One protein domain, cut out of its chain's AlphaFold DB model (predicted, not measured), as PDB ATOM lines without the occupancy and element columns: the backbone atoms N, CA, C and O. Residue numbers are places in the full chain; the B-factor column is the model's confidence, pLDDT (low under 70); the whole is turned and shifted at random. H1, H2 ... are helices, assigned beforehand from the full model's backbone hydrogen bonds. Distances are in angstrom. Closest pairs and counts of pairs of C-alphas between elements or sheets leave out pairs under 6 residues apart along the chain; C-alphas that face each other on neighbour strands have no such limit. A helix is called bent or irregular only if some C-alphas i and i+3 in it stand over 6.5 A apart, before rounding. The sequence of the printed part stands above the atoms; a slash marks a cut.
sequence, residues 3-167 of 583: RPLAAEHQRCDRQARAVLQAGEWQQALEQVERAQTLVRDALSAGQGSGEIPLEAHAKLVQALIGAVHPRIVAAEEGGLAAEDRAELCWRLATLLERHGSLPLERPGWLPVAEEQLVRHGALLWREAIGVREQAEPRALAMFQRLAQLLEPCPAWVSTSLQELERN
ATOM      1  N   ARG A   3     -31.961 -27.213  30.297       60.81
ATOM      2  CA  ARG A   3     -33.362 -27.645  30.135       60.81
ATOM      3  C   ARG A   3     -33.977 -27.527  28.718       60.81
ATOM      4  O   ARG A   3     -34.953 -28.244  28.502       60.81
ATOM      5  N   PRO A   4     -33.508 -26.693  27.760       83.94
ATOM      6  CA  PRO A   4     -34.220 -26.551  26.484       83.94
ATOM      7  C   PRO A   4     -34.070 -27.764  25.550       83.94
ATOM      8  O   PRO A   4     -35.030 -28.114  24.870       83.94
ATOM      9  N   LEU A   5     -32.920 -28.453  25.557       89.81
ATOM     10  CA  LEU A   5     -32.655 -29.580  24.652       89.81
ATOM     11  C   LEU A   5     -33.526 -30.804  24.973       89.81
ATOM     12  O   LEU A   5     -34.213 -31.330  24.100       89.81
ATOM     13  N   ALA A   6     -33.534 -31.232  26.239       88.38
ATOM     14  CA  ALA A   6     -34.301 -32.398  26.675       88.38
ATOM     15  C   ALA A   6     -35.814 -32.218  26.449       88.38
ATOM     16  O   ALA A   6     -36.496 -33.156  26.035       88.38
ATOM     17  N   ALA A   7     -36.335 -31.004  26.664       92.50
ATOM     18  CA  ALA A   7     -37.744 -30.687  26.438       92.50
ATOM     19  C   ALA A   7     -38.127 -30.761  24.949       92.50
ATOM     20  O   ALA A   7     -39.180 -31.309  24.612       92.50
ATOM     21  N   GLU A   8     -37.272 -30.252  24.058       94.94
ATOM     22  CA  GLU A   8     -37.519 -30.296  22.613       94.94
ATOM     23  C   GLU A   8     -37.368 -31.721  22.057       94.94
ATOM     24  O   GLU A   8     -38.197 -32.161  21.259       94.94
ATOM     25  N   HIS A   9     -36.394 -32.498  22.545       95.50
ATOM     26  CA  HIS A   9     -36.282 -33.918  22.200       95.50
ATOM     27  C   HIS A   9     -37.526 -34.705  22.645       95.50
ATOM     28  O   HIS A   9     -38.099 -35.467  21.868       95.50
ATOM     29  N   GLN A  10     -38.003 -34.486  23.875       94.44
ATOM     30  CA  GLN A  10     -39.226 -35.120  24.384       94.44
ATOM     31  C   GLN A  10     -40.476 -34.709  23.587       94.44
ATOM     32  O   GLN A  10     -41.422 -35.486  23.447       94.44
ATOM     33  N   ARG A  11     -40.514 -33.478  23.065       96.19
ATOM     34  CA  ARG A  11     -41.571 -33.040  22.149       96.19
ATOM     35  C   ARG A  11     -41.528 -33.830  20.840       96.19
ATOM     36  O   ARG A  11     -42.575 -34.349  20.455       96.19
ATOM     37  N   CYS A  12     -40.351 -33.970  20.228       96.31
ATOM     38  CA  CYS A  12     -40.168 -34.753  19.003       96.31
ATOM     39  C   CYS A  12     -40.580 -36.220  19.211       96.31
ATOM     40  O   CYS A  12     -41.348 -36.747  18.415       96.31
ATOM     41  N   ASP A  13     -40.164 -36.854  20.314       94.62
ATOM     42  CA  ASP A  13     -40.540 -38.239  20.655       94.62
ATOM     43  C   ASP A  13     -42.064 -38.415  20.780       94.62
ATOM     44  O   ASP A  13     -42.651 -39.299  20.155       94.62
ATOM     45  N   ARG A  14     -42.748 -37.527  21.520       95.31
ATOM     46  CA  ARG A  14     -44.215 -37.584  21.650       95.31
ATOM     47  C   ARG A  14     -44.927 -37.408  20.314       95.31
ATOM     48  O   ARG A  14     -45.888 -38.126  20.046       95.31
ATOM     49  N   GLN A  15     -44.473 -36.461  19.495       96.69
ATOM     50  CA  GLN A  15     -45.060 -36.214  18.181       96.69
ATOM     51  C   GLN A  15     -44.837 -37.407  17.255       96.69
ATOM     52  O   GLN A  15     -45.812 -37.894  16.693       96.69
ATOM     53  N   ALA A  16     -43.609 -37.933  17.183       95.06
ATOM     54  CA  ALA A  16     -43.267 -39.118  16.402       95.06
ATOM     55  C   ALA A  16     -44.165 -40.308  16.762       95.06
ATOM     56  O   ALA A  16     -44.747 -40.935  15.885       95.06
ATOM     57  N   ARG A  17     -44.352 -40.594  18.057       92.38
ATOM     58  CA  ARG A  17     -45.214 -41.700  18.508       92.38
ATOM     59  C   ARG A  17     -46.683 -41.501  18.148       92.38
ATOM     60  O   ARG A  17     -47.333 -42.470  17.767       92.38
ATOM     61  N   ALA A  18     -47.197 -40.277  18.257       93.94
ATOM     62  CA  ALA A  18     -48.581 -39.976  17.903       93.94
ATOM     63  C   ALA A  18     -48.844 -40.204  16.405       93.94
ATOM     64  O   ALA A  18     -49.813 -40.869  16.045       93.94
ATOM     65  N   VAL A  19     -47.951 -39.723  15.535       93.50
ATOM     66  CA  VAL A  19     -48.098 -39.903  14.081       93.50
ATOM     67  C   VAL A  19     -47.808 -41.347  13.641       93.50
ATOM     68  O   VAL A  19     -48.474 -41.851  12.742       93.50
ATOM     69  N   LEU A  20     -46.918 -42.073  14.336       88.88
ATOM     70  CA  LEU A  20     -46.728 -43.520  14.133       88.88
ATOM     71  C   LEU A  20     -48.006 -44.313  14.413       88.88
ATOM     72  O   LEU A  20     -48.344 -45.219  13.657       88.88
ATOM     73  N   GLN A  21     -48.737 -43.969  15.477       89.94
ATOM     74  CA  GLN A  21     -50.020 -44.602  15.795       89.94
ATOM     75  C   GLN A  21     -51.099 -44.299  14.747       89.94
ATOM     76  O   GLN A  21     -51.968 -45.137  14.519       89.94
ATOM     77  N   ALA A  22     -51.025 -43.136  14.096       91.94
ATOM     78  CA  ALA A  22     -51.910 -42.756  12.997       91.94
ATOM     79  C   ALA A  22     -51.521 -43.388  11.643       91.94
ATOM     80  O   ALA A  22     -52.270 -43.266  10.678       91.94
ATOM     81  N   GLY A  23     -50.374 -44.072  11.558       87.94
ATOM     82  CA  GLY A  23     -49.855 -44.637  10.309       87.94
ATOM     83  C   GLY A  23     -49.175 -43.618   9.386       87.94
ATOM     84  O   GLY A  23     -48.951 -43.898   8.211       87.94
ATOM     85  N   GLU A  24     -48.831 -42.437   9.899       92.69
ATOM     86  CA  GLU A  24     -48.217 -41.341   9.144       92.69
ATOM     87  C   GLU A  24     -46.679 -41.416   9.224       92.69
ATOM     88  O   GLU A  24     -46.003 -40.614   9.874       92.69
ATOM     89  N   TRP A  25     -46.103 -42.422   8.561       90.25
ATOM     90  CA  TRP A  25     -44.684 -42.802   8.689       90.25
ATOM     91  C   TRP A  25     -43.692 -41.707   8.279       90.25
ATOM     92  O   TRP A  25     -42.644 -41.556   8.906       90.25
ATOM     93  N   GLN A  26     -44.010 -40.931   7.239       91.19
ATOM     94  CA  GLN A  26     -43.138 -39.852   6.761       91.19
ATOM     95  C   GLN A  26     -43.000 -38.743   7.810       91.19
ATOM     96  O   GLN A  26     -41.887 -38.320   8.115       91.19
ATOM     97  N   GLN A  27     -44.116 -38.345   8.426       94.69
ATOM     98  CA  GLN A  27     -44.109 -37.356   9.501       94.69
ATOM     99  C   GLN A  27     -43.392 -37.892  10.741       94.69
ATOM    100  O   GLN A  27     -42.666 -37.148  11.399       94.69
ATOM    101  N   ALA A  28     -43.541 -39.185  11.053       94.94
ATOM    102  CA  ALA A  28     -42.796 -39.810  12.144       94.94
ATOM    103  C   ALA A  28     -41.286 -39.679  11.936       94.94
ATOM    104  O   ALA A  28     -40.566 -39.251  12.838       94.94
ATOM    105  N   LEU A  29     -40.823 -40.022  10.734       96.00
ATOM    106  CA  LEU A  29     -39.420 -39.971  10.356       96.00
ATOM    107  C   LEU A  29     -38.860 -38.545  10.424       96.00
ATOM    108  O   LEU A  29     -37.783 -38.353  10.977       96.00
ATOM    109  N   GLU A  30     -39.615 -37.539   9.979       96.56
ATOM    110  CA  GLU A  30     -39.230 -36.125  10.120       96.56
ATOM    111  C   GLU A  30     -39.019 -35.715  11.585       96.56
ATOM    112  O   GLU A  30     -38.053 -35.018  11.908       96.56
ATOM    113  N   GLN A  31     -39.882 -36.173  12.500       97.19
ATOM    114  CA  GLN A  31     -39.701 -35.902  13.930       97.19
ATOM    115  C   GLN A  31     -38.451 -36.594  14.493       97.19
ATOM    116  O   GLN A  31     -37.751 -36.011  15.325       97.19
ATOM    117  N   VAL A  32     -38.134 -37.810  14.035       96.50
ATOM    118  CA  VAL A  32     -36.920 -38.527  14.461       96.50
ATOM    119  C   VAL A  32     -35.650 -37.884  13.896       96.50
ATOM    120  O   VAL A  32     -34.682 -37.712  14.636       96.50
ATOM    121  N   GLU A  33     -35.647 -37.456  12.633       96.31
ATOM    122  CA  GLU A  33     -34.528 -36.731  12.008       96.31
ATOM    123  C   GLU A  33     -34.264 -35.384  12.703       96.31
ATOM    124  O   GLU A  33     -33.111 -35.010  12.952       96.31
ATOM    125  N   ARG A  34     -35.330 -34.673  13.097       96.56
ATOM    126  CA  ARG A  34     -35.226 -33.460  13.918       96.56
ATOM    127  C   ARG A  34     -34.605 -33.757  15.281       96.56
ATOM    128  O   ARG A  34     -33.686 -33.052  15.696       96.56
ATOM    129  N   ALA A  35     -35.060 -34.812  15.959       95.69
ATOM    130  CA  ALA A  35     -34.485 -35.242  17.233       95.69
ATOM    131  C   ALA A  35     -32.997 -35.619  17.102       95.69
ATOM    132  O   ALA A  35     -32.195 -35.247  17.956       95.69
ATOM    133  N   GLN A  36     -32.615 -36.300  16.018       95.56
ATOM    134  CA  GLN A  36     -31.223 -36.670  15.739       95.56
ATOM    135  C   GLN A  36     -30.338 -35.439  15.512       95.56
ATOM    136  O   GLN A  36     -29.220 -35.382  16.022       95.56
ATOM    137  N   THR A  37     -30.844 -34.440  14.784       94.56
ATOM    138  CA  THR A  37     -30.129 -33.178  14.543       94.56
ATOM    139  C   THR A  37     -29.846 -32.459  15.860       94.56
ATOM    140  O   THR A  37     -28.703 -32.100  16.119       94.56
ATOM    141  N   LEU A  38     -30.844 -32.370  16.747       94.56
ATOM    142  CA  LEU A  38     -30.682 -31.789  18.085       94.56
ATOM    143  C   LEU A  38     -29.606 -32.509  18.915       94.56
ATOM    144  O   LEU A  38     -28.792 -31.856  19.564       94.56
ATOM    145  N   VAL A  39     -29.590 -33.847  18.893       93.25
ATOM    146  CA  VAL A  39     -28.586 -34.655  19.607       93.25
ATOM    147  C   VAL A  39     -27.183 -34.415  19.051       93.25
ATOM    148  O   VAL A  39     -26.241 -34.231  19.820       93.25
ATOM    149  N   ARG A  40     -27.033 -34.388  17.724       92.00
ATOM    150  CA  ARG A  40     -25.737 -34.167  17.074       92.00
ATOM    151  C   ARG A  40     -25.203 -32.763  17.342       92.00
ATOM    152  O   ARG A  40     -24.039 -32.631  17.701       92.00
ATOM    153  N   ASP A  41     -26.043 -31.741  17.218       91.62
ATOM    154  CA  ASP A  41     -25.637 -30.354  17.451       91.62
ATOM    155  C   ASP A  41     -25.184 -30.154  18.908       91.62
ATOM    156  O   ASP A  41     -24.198 -29.465  19.169       91.62
ATOM    157  N   ALA A  42     -25.845 -30.824  19.859       91.12
ATOM    158  CA  ALA A  42     -25.441 -30.841  21.262       91.12
ATOM    159  C   ALA A  42     -24.077 -31.524  21.483       91.12
ATOM    160  O   ALA A  42     -23.233 -30.982  22.202       91.12
ATOM    161  N   LEU A  43     -23.837 -32.671  20.835       88.25
ATOM    162  CA  LEU A  43     -22.548 -33.375  20.884       88.25
ATOM    163  C   LEU A  43     -21.420 -32.526  20.280       88.25
ATOM    164  O   LEU A  43     -20.360 -32.389  20.886       88.25
ATOM    165  N   SER A  44     -21.653 -31.908  19.119       88.62
ATOM    166  CA  SER A  44     -20.672 -31.038  18.458       88.62
ATOM    167  C   SER A  44     -20.364 -29.772  19.260       88.62
ATOM    168  O   SER A  44     -19.247 -29.265  19.194       88.62
ATOM    169  N   ALA A  45     -21.319 -29.277  20.049       89.31
ATOM    170  CA  ALA A  45     -21.117 -28.157  20.965       89.31
ATOM    171  C   ALA A  45     -20.366 -28.538  22.260       89.31
ATOM    172  O   ALA A  45     -20.188 -27.682  23.127       89.31
ATOM    173  N   GLY A  46     -19.942 -29.799  22.417       86.88
ATOM    174  CA  GLY A  46     -19.212 -30.268  23.597       86.88
ATOM    175  C   GLY A  46     -20.062 -30.312  24.867       86.88
ATOM    176  O   GLY A  46     -19.521 -30.217  25.969       86.88
ATOM    177  N   GLN A  47     -21.391 -30.415  24.743       83.69
ATOM    178  CA  GLN A  47     -22.251 -30.598  25.910       83.69
ATOM    179  C   GLN A  47     -21.958 -31.959  26.551       83.69
ATOM    180  O   GLN A  47     -21.791 -32.964  25.857       83.69
ATOM    181  N   GLY A  48     -21.865 -31.992  27.883       75.19
ATOM    182  CA  GLY A  48     -21.569 -33.222  28.616       75.19
ATOM    183  C   GLY A  48     -22.614 -34.305  28.335       75.19
ATOM    184  O   GLY A  48     -23.803 -34.014  28.224       75.19
ATOM    185  N   SER A  49     -22.180 -35.566  28.265       70.44
ATOM    186  CA  SER A  49     -23.031 -36.724  27.937       70.44
ATOM    187  C   SER A  49     -24.285 -36.846  28.815       70.44
ATOM    188  O   SER A  49     -25.324 -37.282  28.332       70.44
ATOM    189  N   GLY A  50     -24.227 -36.392  30.073       72.69
ATOM    190  CA  GLY A  50     -25.369 -36.373  30.996       72.69
ATOM    191  C   GLY A  50     -26.479 -35.364  30.658       72.69
ATOM    192  O   GLY A  50     -27.562 -35.449  31.231       72.69
ATOM    193  N   GLU A  51     -26.244 -34.418  29.745       78.06
ATOM    194  CA  GLU A  51     -27.243 -33.428  29.308       78.06
ATOM    195  C   GLU A  51     -27.946 -33.822  27.997       78.06
ATOM    196  O   GLU A  51     -28.979 -33.244  27.644       78.06
ATOM    197  N   ILE A  52     -27.412 -34.822  27.289       85.12
ATOM    198  CA  ILE A  52     -27.885 -35.247  25.972       85.12
ATOM    199  C   ILE A  52     -28.753 -36.500  26.139       85.12
ATOM    200  O   ILE A  52     -28.305 -37.488  26.718       85.12
ATOM    201  N   PRO A  53     -29.994 -36.517  25.621       88.31
ATOM    202  CA  PRO A  53     -30.927 -37.625  25.820       88.31
ATOM    203  C   PRO A  53     -30.617 -38.830  24.906       88.31
ATOM    204  O   PRO A  53     -31.492 -39.303  24.183       88.31
ATOM    205  N   LEU A  54     -29.379 -39.338  24.929       91.06
ATOM    206  CA  LEU A  54     -28.877 -40.387  24.033       91.06
ATOM    207  C   LEU A  54     -29.713 -41.677  24.111       91.06
ATOM    208  O   LEU A  54     -30.166 -42.184  23.087       91.06
ATOM    209  N   GLU A  55     -30.004 -42.171  25.317       90.75
ATOM    210  CA  GLU A  55     -30.833 -43.374  25.492       90.75
ATOM    211  C   GLU A  55     -32.274 -43.182  25.000       90.75
ATOM    212  O   GLU A  55     -32.875 -44.084  24.411       90.75
ATOM    213  N   ALA A  56     -32.857 -42.004  25.247       90.25
ATOM    214  CA  ALA A  56     -34.207 -41.698  24.786       90.25
ATOM    215  C   ALA A  56     -34.250 -41.603  23.255       90.25
ATOM    216  O   ALA A  56     -35.208 -42.067  22.637       90.25
ATOM    217  N   HIS A  57     -33.196 -41.057  22.645       94.75
ATOM    218  CA  HIS A  57     -33.032 -41.020  21.200       94.75
ATOM    219  C   HIS A  57     -32.921 -42.431  20.604       94.75
ATOM    220  O   HIS A  57     -33.651 -42.750  19.666       94.75
ATOM    221  N   ALA A  58     -32.096 -43.309  21.188       92.19
ATOM    222  CA  ALA A  58     -32.011 -44.715  20.785       92.19
ATOM    223  C   ALA A  58     -33.379 -45.410  20.820       92.19
ATOM    224  O   ALA A  58     -33.785 -46.026  19.835       92.19
ATOM    225  N   LYS A  59     -34.136 -45.255  21.912       91.38
ATOM    226  CA  LYS A  59     -35.487 -45.832  22.045       91.38
ATOM    227  C   LYS A  59     -36.470 -45.296  21.004       91.38
ATOM    228  O   LYS A  59     -37.363 -46.027  20.577       91.38
ATOM    229  N   LEU A  60     -36.335 -44.032  20.607       94.00
ATOM    230  CA  LEU A  60     -37.157 -43.426  19.562       94.00
ATOM    231  C   LEU A  60     -36.831 -44.013  18.179       94.00
ATOM    232  O   LEU A  60     -37.747 -44.440  17.478       94.00
ATOM    233  N   VAL A  61     -35.546 -44.100  17.815       95.62
ATOM    234  CA  VAL A  61     -35.108 -44.722  16.552       95.62
ATOM    235  C   VAL A  61     -35.564 -46.180  16.490       95.62
ATOM    236  O   VAL A  61     -36.165 -46.597  15.505       95.62
ATOM    237  N   GLN A  62     -35.378 -46.941  17.570       92.25
ATOM    238  CA  GLN A  62     -35.819 -48.335  17.648       92.25
ATOM    239  C   GLN A  62     -37.336 -48.483  17.461       92.25
ATOM    240  O   GLN A  62     -37.776 -49.366  16.727       92.25
ATOM    241  N   ALA A  63     -38.137 -47.610  18.082       89.44
ATOM    242  CA  ALA A  63     -39.592 -47.626  17.930       89.44
ATOM    243  C   ALA A  63     -40.029 -47.328  16.487       89.44
ATOM    244  O   ALA A  63     -40.942 -47.982  15.980       89.44
ATOM    245  N   LEU A  64     -39.367 -46.378  15.818       96.00
ATOM    246  CA  LEU A  64     -39.613 -46.072  14.408       96.00
ATOM    247  C   LEU A  64     -39.291 -47.277  13.514       96.00
ATOM    248  O   LEU A  64     -40.141 -47.696  12.730       96.00
ATOM    249  N   ILE A  65     -38.093 -47.856  13.654       95.69
ATOM    250  CA  ILE A  65     -37.670 -49.003  12.840       95.69
ATOM    251  C   ILE A  65     -38.598 -50.195  13.066       95.69
ATOM    252  O   ILE A  65     -39.091 -50.762  12.097       95.69
ATOM    253  N   GLY A  66     -38.911 -50.529  14.320       87.62
ATOM    254  CA  GLY A  66     -39.808 -51.640  14.641       87.62
ATOM    255  C   GLY A  66     -41.216 -51.486  14.053       87.62
ATOM    256  O   GLY A  66     -41.829 -52.482  13.678       87.62
ATOM    257  N   ALA A  67     -41.720 -50.254  13.926       89.06
ATOM    258  CA  ALA A  67     -43.031 -49.982  13.339       89.06
ATOM    259  C   ALA A  67     -43.021 -50.017  11.800       89.06
ATOM    260  O   ALA A  67     -43.952 -50.541  11.186       89.06
ATOM    261  N   VAL A  68     -41.983 -49.457  11.174       90.25
ATOM    262  CA  VAL A  68     -41.936 -49.253   9.718       90.25
ATOM    263  C   VAL A  68     -41.356 -50.462   8.982       90.25
ATOM    264  O   VAL A  68     -41.846 -50.821   7.912       90.25
ATOM    265  N   HIS A  69     -40.356 -51.133   9.555       92.00
ATOM    266  CA  HIS A  69     -39.639 -52.230   8.904       92.00
ATOM    267  C   HIS A  69     -40.558 -53.365   8.404       92.00
ATOM    268  O   HIS A  69     -40.464 -53.711   7.224       92.00
ATOM    269  N   PRO A  70     -41.511 -53.901   9.201       87.31
ATOM    270  CA  PRO A  70     -42.404 -54.959   8.723       87.31
ATOM    271  C   PRO A  70     -43.242 -54.544   7.509       87.31
ATOM    272  O   PRO A  70     -43.564 -55.381   6.677       87.31
ATOM    273  N   ARG A  71     -43.575 -53.253   7.378       86.25
ATOM    274  CA  ARG A  71     -44.383 -52.718   6.267       86.25
ATOM    275  C   ARG A  71     -43.592 -52.537   4.978       86.25
ATOM    276  O   ARG A  71     -44.180 -52.555   3.903       86.25
ATOM    277  N   ILE A  72     -42.283 -52.339   5.091       89.12
ATOM    278  CA  ILE A  72     -41.382 -52.285   3.939       89.12
ATOM    279  C   ILE A  72     -41.135 -53.702   3.414       89.12
ATOM    280  O   ILE A  72     -41.214 -53.927   2.209       89.12
ATOM    281  N   VAL A  73     -40.868 -54.650   4.319       80.75
ATOM    282  CA  VAL A  73     -40.468 -56.020   3.961       80.75
ATOM    283  C   VAL A  73     -41.659 -56.902   3.560       80.75
ATOM    284  O   VAL A  73     -41.506 -57.774   2.706       80.75
ATOM    285  N   ALA A  74     -42.851 -56.695   4.130       80.25
ATOM    286  CA  ALA A  74     -44.027 -57.490   3.782       80.25
ATOM    287  C   ALA A  74     -44.615 -57.084   2.416       80.25
ATOM    288  O   ALA A  74     -44.998 -55.936   2.196       80.25
ATOM    289  N   ALA A  75     -44.739 -58.053   1.505       59.81
ATOM    290  CA  ALA A  75     -45.398 -57.904   0.206       59.81
ATOM    291  C   ALA A  75     -46.922 -58.128   0.310       59.81
ATOM    292  O   ALA A  75     -47.481 -58.964  -0.395       59.81
ATOM    293  N   GLU A  76     -47.594 -57.442   1.236       62.41
ATOM    294  CA  GLU A  76     -49.047 -57.585   1.412       62.41
ATOM    295  C   GLU A  76     -49.843 -56.736   0.404       62.41
ATOM    296  O   GLU A  76     -49.440 -55.629   0.029       62.41
ATOM    297  N   GLU A  77     -51.003 -57.251  -0.024       55.69
ATOM    298  CA  GLU A  77     -51.984 -56.512  -0.827       55.69
ATOM    299  C   GLU A  77     -52.443 -55.255  -0.064       55.69
ATOM    300  O   GLU A  77     -52.961 -55.339   1.047       55.69
ATOM    301  N   GLY A  78     -52.225 -54.075  -0.655       66.44
ATOM    302  CA  GLY A  78     -52.451 -52.777   0.002       66.44
ATOM    303  C   GLY A  78     -51.202 -52.142   0.630       66.44
ATOM    304  O   GLY A  78     -51.321 -51.147   1.345       66.44
ATOM    305  N   GLY A  79     -50.011 -52.696   0.374       74.50
ATOM    306  CA  GLY A  79     -48.731 -52.108   0.770       74.50
ATOM    307  C   GLY A  79     -48.417 -50.759   0.106       74.50
ATOM    308  O   GLY A  79     -49.052 -50.341  -0.862       74.50
ATOM    309  N   LEU A  80     -47.403 -50.076   0.645       84.94
ATOM    310  CA  LEU A  80     -46.875 -48.819   0.105       84.94
ATOM    311  C   LEU A  80     -46.443 -48.979  -1.361       84.94
ATOM    312  O   LEU A  80     -45.878 -50.012  -1.740       84.94
ATOM    313  N   ALA A  81     -46.643 -47.934  -2.170       90.00
ATOM    314  CA  ALA A  81     -46.146 -47.908  -3.541       90.00
ATOM    315  C   ALA A  81     -44.621 -48.121  -3.568       90.00
ATOM    316  O   ALA A  81     -43.908 -47.739  -2.637       90.00
ATOM    317  N   ALA A  82     -44.100 -48.736  -4.634       90.00
ATOM    318  CA  ALA A  82     -42.668 -49.021  -4.769       90.00
ATOM    319  C   ALA A  82     -41.800 -47.762  -4.597       90.00
ATOM    320  O   ALA A  82     -40.767 -47.813  -3.935       90.00
ATOM    321  N   GLU A  83     -42.266 -46.624  -5.113       91.62
ATOM    322  CA  GLU A  83     -41.590 -45.331  -4.991       91.62
ATOM    323  C   GLU A  83     -41.516 -44.837  -3.543       91.62
ATOM    324  O   GLU A  83     -40.445 -44.435  -3.084       91.62
ATOM    325  N   ASP A  84     -42.629 -44.920  -2.809       91.44
ATOM    326  CA  ASP A  84     -42.681 -44.544  -1.396       91.44
ATOM    327  C   ASP A  84     -41.797 -45.465  -0.556       91.44
ATOM    328  O   ASP A  84     -41.071 -44.998   0.321       91.44
ATOM    329  N   ARG A  85     -41.797 -46.772  -0.854       93.19
ATOM    330  CA  ARG A  85     -40.905 -47.738  -0.195       93.19
ATOM    331  C   ARG A  85     -39.439 -47.429  -0.463       93.19
ATOM    332  O   ARG A  85     -38.652 -47.482   0.477       93.19
ATOM    333  N   ALA A  86     -39.072 -47.085  -1.699       94.69
ATOM    334  CA  ALA A  86     -37.699 -46.734  -2.056       94.69
ATOM    335  C   ALA A  86     -37.225 -45.501  -1.268       94.69
ATOM    336  O   ALA A  86     -36.136 -45.504  -0.688       94.69
ATOM    337  N   GLU A  87     -38.073 -44.472  -1.187       95.56
ATOM    338  CA  GLU A  87     -37.795 -43.252  -0.426       95.56
ATOM    339  C   GLU A  87     -37.668 -43.525   1.077       95.56
ATOM    340  O   GLU A  87     -36.725 -43.061   1.719       95.56
ATOM    341  N   LEU A  88     -38.583 -44.318   1.637       94.81
ATOM    342  CA  LEU A  88     -38.540 -44.727   3.039       94.81
ATOM    343  C   LEU A  88     -37.276 -45.536   3.354       94.81
ATOM    344  O   LEU A  88     -36.615 -45.240   4.347       94.81
ATOM    345  N   CYS A  89     -36.895 -46.501   2.510       96.56
ATOM    346  CA  CYS A  89     -35.657 -47.267   2.692       96.56
ATOM    347  C   CYS A  89     -34.426 -46.357   2.686       96.56
ATOM    348  O   CYS A  89     -33.576 -46.483   3.564       96.56
ATOM    349  N   TRP A  90     -34.349 -45.423   1.732       97.12
ATOM    350  CA  TRP A  90     -33.244 -44.469   1.631       97.12
ATOM    351  C   TRP A  90     -33.103 -43.629   2.900       97.12
ATOM    352  O   TRP A  90     -32.045 -43.619   3.531       97.12
ATOM    353  N   ARG A  91     -34.189 -42.971   3.323       97.25
ATOM    354  CA  ARG A  91     -34.158 -42.101   4.503       97.25
ATOM    355  C   ARG A  91     -33.872 -42.877   5.789       97.25
ATOM    356  O   ARG A  91     -33.114 -42.391   6.625       97.25
ATOM    357  N   LEU A  92     -34.422 -44.085   5.948       97.06
ATOM    358  CA  LEU A  92     -34.136 -44.931   7.111       97.06
ATOM    359  C   LEU A  92     -32.685 -45.421   7.130       97.06
ATOM    360  O   LEU A  92     -32.067 -45.393   8.190       97.06
ATOM    361  N   ALA A  93     -32.118 -45.808   5.985       96.50
ATOM    362  CA  ALA A  93     -30.705 -46.174   5.892       96.50
ATOM    363  C   ALA A  93     -29.798 -44.993   6.275       96.50
ATOM    364  O   ALA A  93     -28.918 -45.141   7.119       96.50
ATOM    365  N   THR A  94     -30.074 -43.792   5.752       96.56
ATOM    366  CA  THR A  94     -29.343 -42.568   6.128       96.56
ATOM    367  C   THR A  94     -29.491 -42.238   7.620       96.56
ATOM    368  O   THR A  94     -28.530 -41.821   8.270       96.56
ATOM    369  N   LEU A  95     -30.688 -42.416   8.190       96.81
ATOM    370  CA  LEU A  95     -30.933 -42.223   9.621       96.81
ATOM    371  C   LEU A  95     -30.088 -43.191  10.464       96.81
ATOM    372  O   LEU A  95     -29.493 -42.758  11.454       96.81
ATOM    373  N   LEU A  96     -30.039 -44.470  10.079       96.19
ATOM    374  CA  LEU A  96     -29.308 -45.530  10.780       96.19
ATOM    375  C   LEU A  96     -27.794 -45.365  10.683       96.19
ATOM    376  O   LEU A  96     -27.112 -45.516  11.694       96.19
ATOM    377  N   GLU A  97     -27.279 -44.968   9.522       94.62
ATOM    378  CA  GLU A  97     -25.865 -44.633   9.341       94.62
ATOM    379  C   GLU A  97     -25.445 -43.507  10.300       94.62
ATOM    380  O   GLU A  97     -24.503 -43.654  11.082       94.62
ATOM    381  N   ARG A  98     -26.217 -42.411  10.333       94.19
ATOM    382  CA  ARG A  98     -25.985 -41.294  11.264       94.19
ATOM    383  C   ARG A  98     -26.127 -41.726  12.718       94.19
ATOM    384  O   ARG A  98     -25.315 -41.335  13.553       94.19
ATOM    385  N   HIS A  99     -27.135 -42.539  13.029       93.38
ATOM    386  CA  HIS A  99     -27.345 -43.077  14.372       93.38
ATOM    387  C   HIS A  99     -26.154 -43.930  14.811       93.38
ATOM    388  O   HIS A  99     -25.754 -43.873  15.967       93.38
ATOM    389  N   GLY A 100     -25.543 -44.657  13.876       91.38
ATOM    390  CA  GLY A 100     -24.384 -45.488  14.136       91.38
ATOM    391  C   GLY A 100     -23.106 -44.742  14.501       91.38
ATOM    392  O   GLY A 100     -22.217 -45.352  15.090       91.38
ATOM    393  N   SER A 101     -23.027 -43.444  14.207       90.50
ATOM    394  CA  SER A 101     -21.912 -42.591  14.636       90.50
ATOM    395  C   SER A 101     -22.043 -42.078  16.077       90.50
ATOM    396  O   SER A 101     -21.112 -41.469  16.601       90.50
ATOM    397  N   LEU A 102     -23.196 -42.291  16.723       89.81
ATOM    398  CA  LEU A 102     -23.424 -41.885  18.108       89.81
ATOM    399  C   LEU A 102     -22.782 -42.893  19.081       89.81
ATOM    400  O   LEU A 102     -22.785 -44.091  18.795       89.81
ATOM    401  N   PRO A 103     -22.289 -42.447  20.254       87.12
ATOM    402  CA  PRO A 103     -21.702 -43.314  21.279       87.12
ATOM    403  C   PRO A 103     -22.801 -44.063  22.054       87.12
ATOM    404  O   PRO A 103     -23.066 -43.790  23.223       87.12
ATOM    405  N   LEU A 104     -23.508 -44.955  21.364       89.06
ATOM    406  CA  LEU A 104     -24.664 -45.695  21.857       89.06
ATOM    407  C   LEU A 104     -24.489 -47.186  21.591       89.06
ATOM    408  O   LEU A 104     -24.096 -47.590  20.497       89.06
ATOM    409  N   GLU A 105     -24.851 -48.007  22.573       87.19
ATOM    410  CA  GLU A 105     -24.930 -49.450  22.382       87.19
ATOM    411  C   GLU A 105     -26.090 -49.782  21.433       87.19
ATOM    412  O   GLU A 105     -27.241 -49.374  21.637       87.19
ATOM    413  N   ARG A 106     -25.785 -50.509  20.356       88.12
ATOM    414  CA  ARG A 106     -26.774 -50.926  19.362       88.12
ATOM    415  C   ARG A 106     -27.391 -52.258  19.787       88.12
ATOM    416  O   ARG A 106     -26.649 -53.199  20.057       88.12
ATOM    417  N   PRO A 107     -28.727 -52.399  19.789       87.19
ATOM    418  CA  PRO A 107     -29.325 -53.696  20.054       87.19
ATOM    419  C   PRO A 107     -28.997 -54.653  18.900       87.19
ATOM    420  O   PRO A 107     -29.031 -54.255  17.735       87.19
ATOM    421  N   GLY A 108     -28.733 -55.923  19.213       87.25
ATOM    422  CA  GLY A 108     -28.240 -56.907  18.236       87.25
ATOM    423  C   GLY A 108     -29.145 -57.155  17.019       87.25
ATOM    424  O   GLY A 108     -28.675 -57.660  16.007       87.25
ATOM    425  N   TRP A 109     -30.426 -56.772  17.073       88.62
ATOM    426  CA  TRP A 109     -31.351 -56.882  15.936       88.62
ATOM    427  C   TRP A 109     -31.251 -55.717  14.938       88.62
ATOM    428  O   TRP A 109     -31.687 -55.857  13.795       88.62
ATOM    429  N   LEU A 110     -30.710 -54.563  15.342       91.62
ATOM    430  CA  LEU A 110     -30.702 -53.355  14.512       91.62
ATOM    431  C   LEU A 110     -29.827 -53.488  13.253       91.62
ATOM    432  O   LEU A 110     -30.305 -53.078  12.197       91.62
ATOM    433  N   PRO A 111     -28.621 -54.094  13.302       93.44
ATOM    434  CA  PRO A 111     -27.824 -54.333  12.096       93.44
ATOM    435  C   PRO A 111     -28.548 -55.200  11.058       93.44
ATOM    436  O   PRO A 111     -28.474 -54.922   9.866       93.44
ATOM    437  N   VAL A 112     -29.316 -56.201  11.505       92.19
ATOM    438  CA  VAL A 112     -30.108 -57.067  10.612       92.19
ATOM    439  C   VAL A 112     -31.215 -56.269   9.918       92.19
ATOM    440  O   VAL A 112     -31.431 -56.412   8.717       92.19
ATOM    441  N   ALA A 113     -31.905 -55.395  10.657       91.94
ATOM    442  CA  ALA A 113     -32.916 -54.512  10.076       91.94
ATOM    443  C   ALA A 113     -32.296 -53.492   9.101       91.94
ATOM    444  O   ALA A 113     -32.879 -53.217   8.054       91.94
ATOM    445  N   GLU A 114     -31.115 -52.949   9.418       96.50
ATOM    446  CA  GLU A 114     -30.367 -52.050   8.531       96.50
ATOM    447  C   GLU A 114     -30.019 -52.742   7.209       96.50
ATOM    448  O   GLU A 114     -30.349 -52.227   6.145       96.50
ATOM    449  N   GLU A 115     -29.435 -53.940   7.268       96.81
ATOM    450  CA  GLU A 115     -29.101 -54.746   6.091       96.81
ATOM    451  C   GLU A 115     -30.327 -54.987   5.198       96.81
ATOM    452  O   GLU A 115     -30.259 -54.786   3.983       96.81
ATOM    453  N   GLN A 116     -31.468 -55.370   5.782       94.88
ATOM    454  CA  GLN A 116     -32.700 -55.634   5.035       94.88
ATOM    455  C   GLN A 116     -33.259 -54.374   4.361       94.88
ATOM    456  O   GLN A 116     -33.634 -54.428   3.187       94.88
ATOM    457  N   LEU A 117     -33.266 -53.233   5.062       96.25
ATOM    458  CA  LEU A 117     -33.673 -51.938   4.500       96.25
ATOM    459  C   LEU A 117     -32.747 -51.504   3.366       96.25
ATOM    460  O   LEU A 117     -33.218 -51.078   2.309       96.25
ATOM    461  N   VAL A 118     -31.435 -51.632   3.575       97.50
ATOM    462  CA  VAL A 118     -30.424 -51.248   2.592       97.50
ATOM    463  C   VAL A 118     -30.535 -52.128   1.347       97.50
ATOM    464  O   VAL A 118     -30.589 -51.614   0.232       97.50
ATOM    465  N   ARG A 119     -30.669 -53.446   1.522       97.31
ATOM    466  CA  ARG A 119     -30.880 -54.397   0.425       97.31
ATOM    467  C   ARG A 119     -32.143 -54.081  -0.368       97.31
ATOM    468  O   ARG A 119     -32.089 -54.023  -1.594       97.31
ATOM    469  N   HIS A 120     -33.272 -53.895   0.312       95.88
ATOM    470  CA  HIS A 120     -34.548 -53.657  -0.360       95.88
ATOM    471  C   HIS A 120     -34.548 -52.320  -1.108       95.88
ATOM    472  O   HIS A 120     -34.934 -52.264  -2.275       95.88
ATOM    473  N   GLY A 121     -34.047 -51.255  -0.476       96.81
ATOM    474  CA  GLY A 121     -33.940 -49.951  -1.119       96.81
ATOM    475  C   GLY A 121     -32.965 -49.941  -2.295       96.81
ATOM    476  O   GLY A 121     -33.291 -49.345  -3.316       96.81
ATOM    477  N   ALA A 122     -31.826 -50.639  -2.208       97.31
ATOM    478  CA  ALA A 122     -30.878 -50.751  -3.319       97.31
ATOM    479  C   ALA A 122     -31.540 -51.334  -4.579       97.31
ATOM    480  O   ALA A 122     -31.376 -50.797  -5.674       97.31
ATOM    481  N   LEU A 123     -32.341 -52.394  -4.415       96.44
ATOM    482  CA  LEU A 123     -33.081 -53.019  -5.513       96.44
ATOM    483  C   LEU A 123     -34.170 -52.092  -6.070       96.44
ATOM    484  O   LEU A 123     -34.224 -51.883  -7.279       96.44
ATOM    485  N   LEU A 124     -34.981 -51.471  -5.206       95.88
ATOM    486  CA  LEU A 124     -36.040 -50.551  -5.638       95.88
ATOM    487  C   LEU A 124     -35.490 -49.314  -6.367       95.88
ATOM    488  O   LEU A 124     -36.047 -48.888  -7.377       95.88
ATOM    489  N   TRP A 125     -34.392 -48.729  -5.880       97.44
ATOM    490  CA  TRP A 125     -33.759 -47.594  -6.553       97.44
ATOM    491  C   TRP A 125     -33.127 -47.993  -7.877       97.44
ATOM    492  O   TRP A 125     -33.211 -47.223  -8.828       97.44
ATOM    493  N   ARG A 126     -32.562 -49.201  -7.975       96.44
ATOM    494  CA  ARG A 126     -32.055 -49.735  -9.241       96.44
ATOM    495  C   ARG A 126     -33.171 -49.902 -10.274       96.44
ATOM    496  O   ARG A 126     -32.983 -49.526 -11.425       96.44
ATOM    497  N   GLU A 127     -34.329 -50.422  -9.873       96.19
ATOM    498  CA  GLU A 127     -35.506 -50.546 -10.749       96.19
ATOM    499  C   GLU A 127     -36.053 -49.184 -11.207       96.19
ATOM    500  O   GLU A 127     -36.604 -49.075 -12.300       96.19
ATOM    501  N   ALA A 128     -35.871 -48.132 -10.404       96.00
ATOM    502  CA  ALA A 128     -36.310 -46.774 -10.724       96.00
ATOM    503  C   ALA A 128     -35.355 -45.999 -11.662       96.00
ATOM    504  O   ALA A 128     -35.646 -44.845 -12.009       96.00
ATOM    505  N   ILE A 129     -34.219 -46.584 -12.066       94.88
ATOM    506  CA  ILE A 129     -33.264 -45.948 -12.987       94.88
ATOM    507  C   ILE A 129     -33.936 -45.702 -14.341       94.88
ATOM    508  O   ILE A 129     -34.615 -46.563 -14.891       94.88
ATOM    509  N   GLY A 130     -33.769 -44.489 -14.867       90.88
ATOM    510  CA  GLY A 130     -34.443 -44.028 -16.086       90.88
ATOM    511  C   GLY A 130     -35.856 -43.480 -15.858       90.88
ATOM    512  O   GLY A 130     -36.387 -42.811 -16.742       90.88
ATOM    513  N   VAL A 131     -36.443 -43.693 -14.675       93.50
ATOM    514  CA  VAL A 131     -37.736 -43.110 -14.276       93.50
ATOM    515  C   VAL A 131     -37.536 -41.905 -13.358       93.50
ATOM    516  O   VAL A 131     -38.212 -40.890 -13.520       93.50
ATOM    517  N   ARG A 132     -36.598 -41.986 -12.404       92.25
ATOM    518  CA  ARG A 132     -36.305 -40.902 -11.450       92.25
ATOM    519  C   ARG A 132     -34.871 -40.412 -11.597       92.25
ATOM    520  O   ARG A 132     -33.937 -41.204 -11.640       92.25
ATOM    521  N   GLU A 133     -34.697 -39.096 -11.570       91.06
ATOM    522  CA  GLU A 133     -33.393 -38.434 -11.716       91.06
ATOM    523  C   GLU A 133     -32.373 -38.878 -10.652       91.06
ATOM    524  O   GLU A 133     -31.201 -39.073 -10.952       91.06
ATOM    525  N   GLN A 134     -32.819 -39.110  -9.412       93.75
ATOM    526  CA  GLN A 134     -31.939 -39.527  -8.311       93.75
ATOM    527  C   GLN A 134     -31.817 -41.047  -8.144       93.75
ATOM    528  O   GLN A 134     -31.205 -41.496  -7.176       93.75
ATOM    529  N   ALA A 135     -32.409 -41.849  -9.033       94.69
ATOM    530  CA  ALA A 135     -32.451 -43.294  -8.840       94.69
ATOM    531  C   ALA A 135     -31.071 -43.940  -8.891       94.69
ATOM    532  O   ALA A 135     -30.718 -44.707  -8.002       94.69
ATOM    533  N   GLU A 136     -30.271 -43.570  -9.884       94.25
ATOM    534  CA  GLU A 136     -28.932 -44.112 -10.064       94.25
ATOM    535  C   GLU A 136     -27.975 -43.767  -8.905       94.25
ATOM    536  O   GLU A 136     -27.454 -44.703  -8.291       94.25
ATOM    537  N   PRO A 137     -27.785 -42.489  -8.501       94.00
ATOM    538  CA  PRO A 137     -26.879 -42.167  -7.396       94.00
ATOM    539  C   PRO A 137     -27.337 -42.754  -6.054       94.00
ATOM    540  O   PRO A 137     -26.503 -43.133  -5.232       94.00
ATOM    541  N   ARG A 138     -28.652 -42.875  -5.817       96.62
ATOM    542  CA  ARG A 138     -29.172 -43.511  -4.597       96.62
ATOM    543  C   ARG A 138     -29.004 -45.026  -4.628       96.62
ATOM    544  O   ARG A 138     -28.611 -45.592  -3.614       96.62
ATOM    545  N   ALA A 139     -29.238 -45.678  -5.768       97.06
ATOM    546  CA  ALA A 139     -28.964 -47.103  -5.927       97.06
ATOM    547  C   ALA A 139     -27.486 -47.397  -5.644       97.06
ATOM    548  O   ALA A 139     -27.189 -48.275  -4.837       97.06
ATOM    549  N   LEU A 140     -26.576 -46.614  -6.234       95.75
ATOM    550  CA  LEU A 140     -25.134 -46.751  -6.027       95.75
ATOM    551  C   LEU A 140     -24.766 -46.629  -4.544       95.75
ATOM    552  O   LEU A 140     -24.163 -47.545  -3.987       95.75
ATOM    553  N   ALA A 141     -25.203 -45.556  -3.881       95.88
ATOM    554  CA  ALA A 141     -24.935 -45.345  -2.459       95.88
ATOM    555  C   ALA A 141     -25.493 -46.480  -1.576       95.88
ATOM    556  O   ALA A 141     -24.826 -46.934  -0.645       95.88
ATOM    557  N   MET A 142     -26.691 -46.993  -1.879       97.75
ATOM    558  CA  MET A 142     -27.271 -48.110  -1.128       97.75
ATOM    559  C   MET A 142     -26.527 -49.429  -1.364       97.75
ATOM    560  O   MET A 142     -26.319 -50.178  -0.413       97.75
ATOM    561  N   PHE A 143     -26.067 -49.712  -2.585       97.81
ATOM    562  CA  PHE A 143     -25.232 -50.884  -2.855       97.81
ATOM    563  C   PHE A 143     -23.857 -50.792  -2.181       97.81
ATOM    564  O   PHE A 143     -23.368 -51.800  -1.674       97.81
ATOM    565  N   GLN A 144     -23.257 -49.599  -2.110       94.94
ATOM    566  CA  GLN A 144     -21.986 -49.386  -1.407       94.94
ATOM    567  C   GLN A 144     -22.156 -49.633   0.090       94.94
ATOM    568  O   GLN A 144     -21.360 -50.343   0.704       94.94
ATOM    569  N   ARG A 145     -23.247 -49.120   0.673       96.38
ATOM    570  CA  ARG A 145     -23.591 -49.404   2.067       96.38
ATOM    571  C   ARG A 145     -23.847 -50.892   2.296       96.38
ATOM    572  O   ARG A 145     -23.409 -51.433   3.304       96.38
ATOM    573  N   LEU A 146     -24.517 -51.568   1.364       97.19
ATOM    574  CA  LEU A 146     -24.784 -53.001   1.472       97.19
ATOM    575  C   LEU A 146     -23.497 -53.831   1.463       97.19
ATOM    576  O   LEU A 146     -23.401 -54.793   2.218       97.19
ATOM    577  N   ALA A 147     -22.518 -53.449   0.640       95.19
ATOM    578  CA  ALA A 147     -21.208 -54.094   0.603       95.19
ATOM    579  C   ALA A 147     -20.461 -53.957   1.939       95.19
ATOM    580  O   ALA A 147     -19.851 -54.918   2.384       95.19
ATOM    581  N   GLN A 148     -20.562 -52.802   2.610       93.19
ATOM    582  CA  GLN A 148     -19.983 -52.597   3.948       93.19
ATOM    583  C   GLN A 148     -20.681 -53.428   5.034       93.19
ATOM    584  O   GLN A 148     -20.054 -53.832   6.004       93.19
ATOM    585  N   LEU A 149     -21.995 -53.639   4.910       92.69
ATOM    586  CA  LEU A 149     -22.768 -54.414   5.888       92.69
ATOM    587  C   LEU A 149     -22.585 -55.929   5.723       92.69
ATOM    588  O   LEU A 149     -22.882 -56.679   6.651       92.69
ATOM    589  N   LEU A 150     -22.132 -56.385   4.554       90.94
ATOM    590  CA  LEU A 150     -21.956 -57.794   4.226       90.94
ATOM    591  C   LEU A 150     -20.472 -58.073   3.988       90.94
ATOM    592  O   LEU A 150     -19.994 -57.933   2.869       90.94
ATOM    593  N   GLU A 151     -19.750 -58.502   5.021       86.88
ATOM    594  CA  GLU A 151     -18.363 -58.956   4.895       86.88
ATOM    595  C   GLU A 151     -18.285 -60.485   5.084       86.88
ATOM    596  O   GLU A 151     -18.606 -60.981   6.169       86.88
ATOM    597  N   PRO A 152     -17.887 -61.261   4.048       88.81
ATOM    598  CA  PRO A 152     -17.450 -60.824   2.714       88.81
ATOM    599  C   PRO A 152     -18.599 -60.359   1.796       88.81
ATOM    600  O   PRO A 152     -19.708 -60.897   1.843       88.81
ATOM    601  N   CYS A 153     -18.304 -59.401   0.905       90.44
ATOM    602  CA  CYS A 153     -19.287 -58.819  -0.017       90.44
ATOM    603  C   CYS A 153     -19.766 -59.853  -1.054       90.44
ATOM    604  O   CYS A 153     -18.952 -60.373  -1.824       90.44
ATOM    605  N   PRO A 154     -21.080 -60.148  -1.140       90.81
ATOM    606  CA  PRO A 154     -21.598 -61.110  -2.103       90.81
ATOM    607  C   PRO A 154     -21.381 -60.669  -3.556       90.81
ATOM    608  O   PRO A 154     -21.584 -59.507  -3.905       90.81
ATOM    609  N   ALA A 155     -21.092 -61.625  -4.445       87.25
ATOM    610  CA  ALA A 155     -20.785 -61.356  -5.855       87.25
ATOM    611  C   ALA A 155     -21.859 -60.531  -6.597       87.25
ATOM    612  O   ALA A 155     -21.532 -59.707  -7.453       87.25
ATOM    613  N   TRP A 156     -23.142 -60.713  -6.267       95.19
ATOM    614  CA  TRP A 156     -24.243 -59.973  -6.897       95.19
ATOM    615  C   TRP A 156     -24.263 -58.483  -6.502       95.19
ATOM    616  O   TRP A 156     -24.653 -57.642  -7.316       95.19
ATOM    617  N   VAL A 157     -23.802 -58.145  -5.291       95.25
ATOM    618  CA  VAL A 157     -23.636 -56.758  -4.826       95.25
ATOM    619  C   VAL A 157     -22.481 -56.115  -5.588       95.25
ATOM    620  O   VAL A 157     -22.668 -55.067  -6.202       95.25
ATOM    621  N   SER A 158     -21.330 -56.792  -5.652       90.44
ATOM    622  CA  SER A 158     -20.149 -56.314  -6.384       90.44
ATOM    623  C   SER A 158     -20.427 -56.103  -7.874       90.44
ATOM    624  O   SER A 158     -20.014 -55.100  -8.447       90.44
ATOM    625  N   THR A 159     -21.181 -57.012  -8.499       89.81
ATOM    626  CA  THR A 159     -21.588 -56.879  -9.908       89.81
ATOM    627  C   THR A 159     -22.482 -55.654 -10.108       89.81
ATOM    628  O   THR A 159     -22.265 -54.875 -11.031       89.81
ATOM    629  N   SER A 160     -23.450 -55.440  -9.210       95.25
ATOM    630  CA  SER A 160     -24.359 -54.288  -9.274       95.25
ATOM    631  C   SER A 160     -23.620 -52.957  -9.108       95.25
ATOM    632  O   SER A 160     -23.928 -51.998  -9.808       95.25
ATOM    633  N   LEU A 161     -22.624 -52.905  -8.217       95.12
ATOM    634  CA  LEU A 161     -21.758 -51.737  -8.043       95.12
ATOM    635  C   LEU A 161     -20.998 -51.405  -9.325       95.12
ATOM    636  O   LEU A 161     -21.098 -50.286  -9.816       95.12
ATOM    637  N   GLN A 162     -20.330 -52.395  -9.918       90.19
ATOM    638  CA  GLN A 162     -19.582 -52.209 -11.162       90.19
ATOM    639  C   GLN A 162     -20.469 -51.729 -12.319       90.19
ATOM    640  O   GLN A 162     -20.028 -50.947 -13.157       90.19
ATOM    641  N   GLU A 163     -21.715 -52.202 -12.394       92.12
ATOM    642  CA  GLU A 163     -22.681 -51.754 -13.403       92.12
ATOM    643  C   GLU A 163     -23.104 -50.295 -13.196       92.12
ATOM    644  O   GLU A 163     -23.177 -49.543 -14.166       92.12
ATOM    645  N   LEU A 164     -23.367 -49.888 -11.953       92.00
ATOM    646  CA  LEU A 164     -23.791 -48.526 -11.620       92.00
ATOM    647  C   LEU A 164     -22.645 -47.517 -11.776       92.00
ATOM    648  O   LEU A 164     -22.833 -46.455 -12.362       92.00
ATOM    649  N   GLU A 165     -21.434 -47.874 -11.349       88.62
ATOM    650  CA  GLU A 165     -20.241 -47.022 -11.460       88.62
ATOM    651  C   GLU A 165     -19.854 -46.722 -12.914       88.62
ATOM    652  O   GLU A 165     -19.329 -45.650 -13.205       88.62
ATOM    653  N   ARG A 166     -20.146 -47.633 -13.852       84.50
ATOM    654  CA  ARG A 166     -19.919 -47.400 -15.291       84.50
ATOM    655  C   ARG A 166     -20.835 -46.329 -15.883       84.50
ATOM    656  O   ARG A 166     -20.472 -45.741 -16.899       84.50
ATOM    657  N   ASN A 167     -22.011 -46.119 -15.296       75.38
ATOM    658  CA  ASN A 167     -23.054 -45.262 -15.858       75.38
ATOM    659  C   ASN A 167     -23.091 -43.866 -15.227       75.38
ATOM    660  O   ASN A 167     -23.542 -42.925 -15.880       75.38
TER     661      ASN A 167
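Overview. This is residues 3 to 167 of the 583 residues of an uncharacterized protein of Synechococcus sp. CBW1107 (UniProt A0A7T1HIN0). Seven helices fold back and forth in a series of hairpins, an up-and-down stack that builds from H1 at one end of the domain to H7 at the other, with H4 in the middle. H1, H2 and H3 pack together as a triangle; H4 and H5 follow on, H6 packs on H5, and H7 packs on H6. The 165 printed residues hold seven named helices, in order H1 to H7, and no named strand: the class is all helix. The whole is compact, with a radius of gyration of the C-alphas of 16.9 A and spans of 51 by 36 by 30 A.

Arrangement. H1, residues 3 to 21, and H2, residues 25 to 44, are a hairpin; they touch at a shallow tilt of 19 degrees, the closest C-alphas being those of Ala 16 and Ala 28, 4.3 A apart. H3, residues 54 to 73, is the hub, touching four helices. It touches H1, closest at the C-alphas of Asp 13 and Leu 60, 6.3 A, and H2 at those of Val 32 and Val 61, 6.8 A. H3 has a kink of 29 degrees near residue 67 and is irregular, but only just: C-alphas 67 and 70 are 6.8 A apart. H4, residues 82 to 100, touches H2 at Glu 33 and Leu 95, with C-alphas 7.0 A apart. H3 and H4 only just touch, with 3 pairs of C-alphas within 8 A, through residues 65 to 72 and 85 to 92 alone; the closest C-alphas are those of Ile 72 and Arg 85, 6.2 A. H5, residues 110 to 127, touches H4 at a steep tilt of 39 degrees, closest at the C-alphas of Cys 89 and Gly 121, 5.0 A. H5 touches H3 too, closest at the C-alphas of His 69 and Ala 113, 7.2 A. H6, residues 135 to 149, touches H5, closest at the C-alphas of Trp 125 and Ala 139, 4.9 A. H7, residues 155 to 165, touches H6, closest at the C-alphas of Leu 140 and Leu 164, 6.0 A. H1 to H6 form an up-and-down bundle, each helix running against the one before it. Every O i to N i+4 pair is within hydrogen-bond range in H2, H4, H5, H6 and H7; in H1 it is 14 of 15 and in H3 14 of 16.

Along the chain. H1 begins at C-alpha 3, (-33.362, -27.645, 30.135), and is 27.8 A long; H2 is 28.5 A, H3 28.0 A, H4 26.5 A, H5 25.9 A, H6 20.8 A and H7 15.4 A. H7 ends at C-alpha 165, (-20.241, -47.022, -11.460).

Size, cuts and confidence. The C-alphas farthest apart, those of Arg 3 and Arg 166, are 51.3 A apart. The printed part has no cut and no long link. Its mean pLDDT is 91.0; residue 3 and residues 75 to 78 are under 70.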